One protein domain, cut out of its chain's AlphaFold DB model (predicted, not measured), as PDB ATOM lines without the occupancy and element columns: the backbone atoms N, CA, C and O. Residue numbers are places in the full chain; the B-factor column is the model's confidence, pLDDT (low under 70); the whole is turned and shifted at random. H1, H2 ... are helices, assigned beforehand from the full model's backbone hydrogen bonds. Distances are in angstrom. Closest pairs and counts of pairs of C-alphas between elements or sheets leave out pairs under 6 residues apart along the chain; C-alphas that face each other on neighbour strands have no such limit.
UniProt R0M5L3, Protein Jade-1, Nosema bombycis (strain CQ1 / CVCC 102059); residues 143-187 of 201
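This is residues 143 to 187 of the 201 residues of the protein "Protein Jade-1" of Nosema bombycis (strain CQ1 / CVCC 102059) (UniProt R0M5L3). An open, loose U of three helices: H1 and H2, joined by an extended stretch, make one arm, the turn at residues 164 to 169 closes one end, and the long helix H3 makes the other arm. The printed part has 45 residues with H1, H2 and H3 in that order, no named strand, and is all helix. It is loose, with a radius of gyration of the C-alphas of 12.2 A, and elongated, spanning 35 by 18 by 11 A.

H1 is residues 143 to 148, beginning at C-alpha 143 (171.604, 171.251, 213.926). H2 is residues 155 to 163, 12.1 A long. H3 is residues 170 to 186, 24.4 A long, ending at C-alpha 186 (182.853, 161.448, 203.049).

H1 is apart from H2 and from H3. H2 and H3 are close but not clearly touching; their closest C-alphas, of Leu 162 and Lys 170, are 7.4 A apart. They run opposite ways at a steep tilt of 40 degrees. In H1, H2 and H3 every O i to N i+4 pair is within hydrogen-bond range.

The C-alphas farthest apart, of Met 144 and Lys 168, are 35.9 A apart. The printed part has no cut, and both links are short. Residues 163 to 169, of which 163 belongs to H2, stand free. Confidence is under 70 at residues 165 to 167 and 187.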
ATOM      1  N   LEU A 143     170.331 171.238 214.645       84.75
ATOM      2  CA  LEU A 143     171.604 171.251 213.926       84.75
ATOM      3  C   LEU A 143     172.255 169.862 213.892       84.75
ATOM      4  O   LEU A 143     172.694 169.433 212.835       84.75
ATOM      5  N   MET A 144     172.306 169.147 215.017       83.56
ATOM      6  CA  MET A 144     172.821 167.773 215.054       83.56
ATOM      7  C   MET A 144     171.979 166.829 214.193       83.56
ATOM      8  O   MET A 144     172.539 165.972 213.518       83.56
ATOM      9  N   GLU A 145     170.658 166.993 214.174       87.19
ATOM     10  CA  GLU A 145     169.778 166.236 213.280       87.19
ATOM     11  C   GLU A 145     170.123 166.518 211.818       87.19
ATOM     12  O   GLU A 145     170.411 165.576 211.085       87.19
ATOM     13  N   ILE A 146     170.215 167.793 211.423       84.31
ATOM     14  CA  ILE A 146     170.617 168.229 210.077       84.31
ATOM     15  C   ILE A 146     171.983 167.647 209.700       84.31
ATOM     16  O   ILE A 146     172.118 167.054 208.632       84.31
ATOM     17  N   LEU A 147     172.982 167.765 210.575       80.44
ATOM     18  CA  LEU A 147     174.337 167.258 210.336       80.44
ATOM     19  C   LEU A 147     174.386 165.730 210.207       80.44
ATOM     20  O   LEU A 147     175.238 165.208 209.493       80.44
ATOM     21  N   ASN A 148     173.484 165.018 210.884       81.00
ATOM     22  CA  ASN A 148     173.386 163.562 210.815       81.00
ATOM     23  C   ASN A 148     172.451 163.072 209.696       81.00
ATOM     24  O   ASN A 148     172.433 161.872 209.404       81.00
ATOM     25  N   THR A 149     171.671 163.954 209.061       84.44
ATOM     26  CA  THR A 149     170.817 163.560 207.937       84.44
ATOM     27  C   THR A 149     171.655 163.115 206.743       84.44
ATOM     28  O   THR A 149     172.673 163.717 206.392       84.44
ATOM     29  N   LYS A 150     171.217 162.042 206.074       84.69
ATOM     30  CA  LYS A 150     171.853 161.606 204.830       84.69
ATOM     31  C   LYS A 150     171.623 162.677 203.757       84.69
ATOM     32  O   LYS A 150     170.476 163.092 203.566       84.69
ATOM     33  N   PRO A 151     172.667 163.103 203.023       84.44
ATOM     34  CA  PRO A 151     172.489 164.077 201.962       84.44
ATOM     35  C   PRO A 151     171.583 163.488 200.882       84.44
ATOM     36  O   PRO A 151     171.840 162.407 200.350       84.44
ATOM     37  N   HIS A 152     170.527 164.220 200.553       85.81
ATOM     38  CA  HIS A 152     169.618 163.897 199.465       85.81
ATOM     39  C   HIS A 152     169.461 165.118 198.557       85.81
ATOM     40  O   HIS A 152     169.757 166.247 198.945       85.81
ATOM     41  N   VAL A 153     169.041 164.873 197.320       86.12
ATOM     42  CA  VAL A 153     168.739 165.935 196.359       86.12
ATOM     43  C   VAL A 153     167.234 166.121 196.390       86.12
ATOM     44  O   VAL A 153     166.510 165.138 196.300       86.12
ATOM     45  N   SER A 154     166.780 167.360 196.559       87.69
ATOM     46  CA  SER A 154     165.354 167.671 196.512       87.69
ATOM     47  C   SER A 154     164.856 167.619 195.070       87.69
ATOM     48  O   SER A 154     165.417 168.298 194.205       87.69
ATOM     49  N   ASP A 155     163.769 166.886 194.829       86.50
ATOM     50  CA  ASP A 155     163.133 166.781 193.508       86.50
ATOM     51  C   ASP A 155     162.694 168.148 192.967       86.50
ATOM     52  O   ASP A 155     162.774 168.410 191.764       86.50
ATOM     53  N   SER A 156     162.289 169.053 193.864       88.44
ATOM     54  CA  SER A 156     161.917 170.428 193.519       88.44
ATOM     55  C   SER A 156     163.100 171.209 192.939       88.44
ATOM     56  O   SER A 156     162.982 171.820 191.877       88.44
ATOM     57  N   VAL A 157     164.266 171.124 193.588       85.38
ATOM     58  CA  VAL A 157     165.502 171.788 193.158       85.38
ATOM     59  C   VAL A 157     166.015 171.165 191.864       85.38
ATOM     60  O   VAL A 157     166.346 171.889 190.929       85.38
ATOM     61  N   PHE A 158     166.018 169.834 191.775       86.69
ATOM     62  CA  PHE A 158     166.425 169.116 190.568       86.69
ATOM     63  C   PHE A 158     165.575 169.528 189.355       86.69
ATOM     64  O   PHE A 158     166.107 169.863 188.296       86.69
ATOM     65  N   SER A 159     164.253 169.602 189.532       85.56
ATOM     66  CA  SER A 159     163.318 170.027 188.485       85.56
ATOM     67  C   SER A 159     163.483 171.499 188.101       85.56
ATOM     68  O   SER A 159     163.339 171.849 186.931       85.56
ATOM     69  N   LEU A 160     163.791 172.376 189.063       85.81
ATOM     70  CA  LEU A 160     164.042 173.799 188.812       85.81
ATOM     71  C   LEU A 160     165.295 174.027 187.960       85.81
ATOM     72  O   LEU A 160     165.262 174.867 187.061       85.81
ATOM     73  N   ILE A 161     166.370 173.276 188.217       83.62
ATOM     74  CA  ILE A 161     167.623 173.366 187.451       83.62
ATOM     75  C   ILE A 161     167.383 173.005 185.980       83.62
ATOM     76  O   ILE A 161     167.857 173.715 185.095       83.62
ATOM     77  N   LEU A 162     166.594 171.954 185.726       82.00
ATOM     78  CA  LEU A 162     166.228 171.537 184.370       82.00
ATOM     79  C   LEU A 162     165.279 172.533 183.685       82.00
ATOM     80  O   LEU A 162     165.452 172.836 182.510       82.00
ATOM     81  N   LYS A 163     164.280 173.066 184.407       82.50
ATOM     82  CA  LYS A 163     163.277 173.990 183.839       82.50
ATOM     83  C   LYS A 163     163.840 175.352 183.447       82.50
ATOM     84  O   LYS A 163     163.329 175.960 182.516       82.50
ATOM     85  N   LYS A 164     164.833 175.860 184.178       76.50
ATOM     86  CA  LYS A 164     165.418 177.185 183.921       76.50
ATOM     87  C   LYS A 164     166.525 177.176 182.859       76.50
ATOM     88  O   LYS A 164     167.229 178.169 182.727       76.50
ATOM     89  N   ASP A 165     166.685 176.075 182.121       65.31
ATOM     90  CA  ASP A 165     167.673 175.919 181.043       65.31
ATOM     91  C   ASP A 165     169.145 176.106 181.483       65.31
ATOM     92  O   ASP A 165     170.046 176.201 180.650       65.31
ATOM     93  N   TYR A 166     169.424 176.095 182.796       65.62
ATOM     94  CA  TYR A 166     170.791 176.163 183.334       65.62
ATOM     95  C   TYR A 166     171.622 174.928 182.971       65.62
ATOM     96  O   TYR A 166     172.849 174.999 182.935       65.62
ATOM     97  N   PHE A 167     170.966 173.786 182.748       69.75
ATOM     98  CA  PHE A 167     171.618 172.509 182.480       69.75
ATOM     99  C   PHE A 167     170.728 171.635 181.587       69.75
ATOM    100  O   PHE A 167     169.671 171.180 182.017       69.75
ATOM    101  N   LYS A 168     171.149 171.395 180.339       77.19
ATOM    102  CA  LYS A 168     170.355 170.650 179.338       77.19
ATOM    103  C   LYS A 168     170.527 169.129 179.421       77.19
ATOM    104  O   LYS A 168     169.650 168.386 178.991       77.19
ATOM    105  N   ASP A 169     171.640 168.659 179.983       84.81
ATOM    106  CA  ASP A 169     171.938 167.229 180.113       84.81
ATOM    107  C   ASP A 169     171.536 166.695 181.496       84.81
ATOM    108  O   ASP A 169     172.236 166.877 182.498       84.81
ATOM    109  N   LYS A 170     170.404 165.981 181.532       85.50
ATOM    110  CA  LYS A 170     169.882 165.327 182.737       85.50
ATOM    111  C   LYS A 170     170.860 164.299 183.321       85.50
ATOM    112  O   LYS A 170     171.012 164.249 184.538       85.50
ATOM    113  N   LYS A 171     171.540 163.506 182.483       86.88
ATOM    114  CA  LYS A 171     172.466 162.458 182.952       86.88
ATOM    115  C   LYS A 171     173.709 163.069 183.587       86.88
ATOM    116  O   LYS A 171     174.218 162.557 184.582       86.88
ATOM    117  N   ALA A 172     174.202 164.170 183.025       86.69
ATOM    118  CA  ALA A 172     175.303 164.912 183.626       86.69
ATOM    119  C   ALA A 172     174.894 165.522 184.977       86.69
ATOM    120  O   ALA A 172     175.649 165.408 185.942       86.69
ATOM    121  N   LEU A 173     173.685 166.088 185.085       86.69
ATOM    122  CA  LEU A 173     173.171 166.619 186.352       86.69
ATOM    123  C   LEU A 173     173.036 165.533 187.431       86.69
ATOM    124  O   LEU A 173     173.434 165.759 188.573       86.69
ATOM    125  N   GLU A 174     172.540 164.344 187.078       88.44
ATOM    126  CA  GLU A 174     172.469 163.187 187.984       88.44
ATOM    127  C   GLU A 174     173.852 162.825 188.543       88.44
ATOM    128  O   GLU A 174     174.013 162.731 189.761       88.44
ATOM    129  N   LYS A 175     174.873 162.742 187.681       89.75
ATOM    130  CA  LYS A 175     176.262 162.476 188.099       89.75
ATOM    131  C   LYS A 175     176.824 163.558 189.021       89.75
ATOM    132  O   LYS A 175     177.496 163.242 190.001       89.75
ATOM    133  N   ILE A 176     176.546 164.835 188.742       88.19
ATOM    134  CA  ILE A 176     176.967 165.957 189.600       88.19
ATOM    135  C   ILE A 176     176.303 165.838 190.978       88.19
ATOM    136  O   ILE A 176     176.965 165.942 192.010       88.19
ATOM    137  N   CYS A 177     174.998 165.581 191.008       88.88
ATOM    138  CA  CYS A 177     174.242 165.377 192.236       88.88
ATOM    139  C   CYS A 177     174.762 164.187 193.060       88.88
ATOM    140  O   CYS A 177     174.877 164.295 194.283       88.88
ATOM    141  N   GLU A 178     175.090 163.065 192.417       89.50
ATOM    142  CA  GLU A 178     175.710 161.903 193.062       89.50
ATOM    143  C   GLU A 178     177.085 162.230 193.638       89.50
ATOM    144  O   GLU A 178     177.340 161.927 194.805       89.50
ATOM    145  N   TYR A 179     177.932 162.919 192.870       88.81
ATOM    146  CA  TYR A 179     179.234 163.385 193.338       88.81
ATOM    147  C   TYR A 179     179.103 164.218 194.622       88.81
ATOM    148  O   TYR A 179     179.772 163.940 195.618       88.81
ATOM    149  N   TRP A 180     178.197 165.200 194.650       85.25
ATOM    150  CA  TRP A 180     178.005 166.053 195.826       85.25
ATOM    151  C   TRP A 180     177.402 165.309 197.021       85.25
ATOM    152  O   TRP A 180     177.785 165.585 198.161       85.25
ATOM    153  N   LYS A 181     176.501 164.344 196.788       87.75
ATOM    154  CA  LYS A 181     175.992 163.446 197.840       87.75
ATOM    155  C   LYS A 181     177.133 162.646 198.470       87.75
ATOM    156  O   LYS A 181     177.255 162.639 199.693       87.75
ATOM    157  N   GLN A 182     177.979 162.017 197.652       85.56
ATOM    158  CA  GLN A 182     179.120 161.224 198.118       85.56
ATOM    159  C   GLN A 182     180.150 162.096 198.840       85.56
ATOM    160  O   GLN A 182     180.590 161.754 199.936       85.56
ATOM    161  N   ARG A 183     180.467 163.275 198.292       83.50
ATOM    162  CA  ARG A 183     181.380 164.235 198.921       83.50
ATOM    163  C   ARG A 183     180.887 164.663 200.304       83.50
ATOM    164  O   ARG A 183     181.668 164.621 201.246       83.50
ATOM    165  N   LYS A 184     179.595 164.983 200.466       78.88
ATOM    166  CA  LYS A 184     179.003 165.299 201.782       78.88
ATOM    167  C   LYS A 184     179.000 164.121 202.760       78.88
ATOM    168  O   LYS A 184     179.052 164.348 203.961       78.88
ATOM    169  N   GLN A 185     178.922 162.880 202.279       77.69
ATOM    170  CA  GLN A 185     179.021 161.693 203.142       77.69
ATOM    171  C   GLN A 185     180.456 161.444 203.623       77.69
ATOM    172  O   GLN A 185     180.656 160.983 204.747       77.69
ATOM    173  N   HIS A 186     181.445 161.725 202.772       74.50
ATOM    174  CA  HIS A 186     182.853 161.448 203.049       74.50
ATOM    175  C   HIS A 186     183.545 162.578 203.824       74.50
ATOM    176  O   HIS A 186     184.426 162.322 204.646       74.50
ATOM    177  N   ASP A 187     183.127 163.824 203.600       67.25
ATOM    178  CA  ASP A 187     183.701 165.000 204.239       67.25
ATOM    179  C   ASP A 187     183.120 165.215 205.647       67.25
ATOM    180  O   ASP A 187     182.221 166.021 205.886       67.25
TER     181      ASP A 187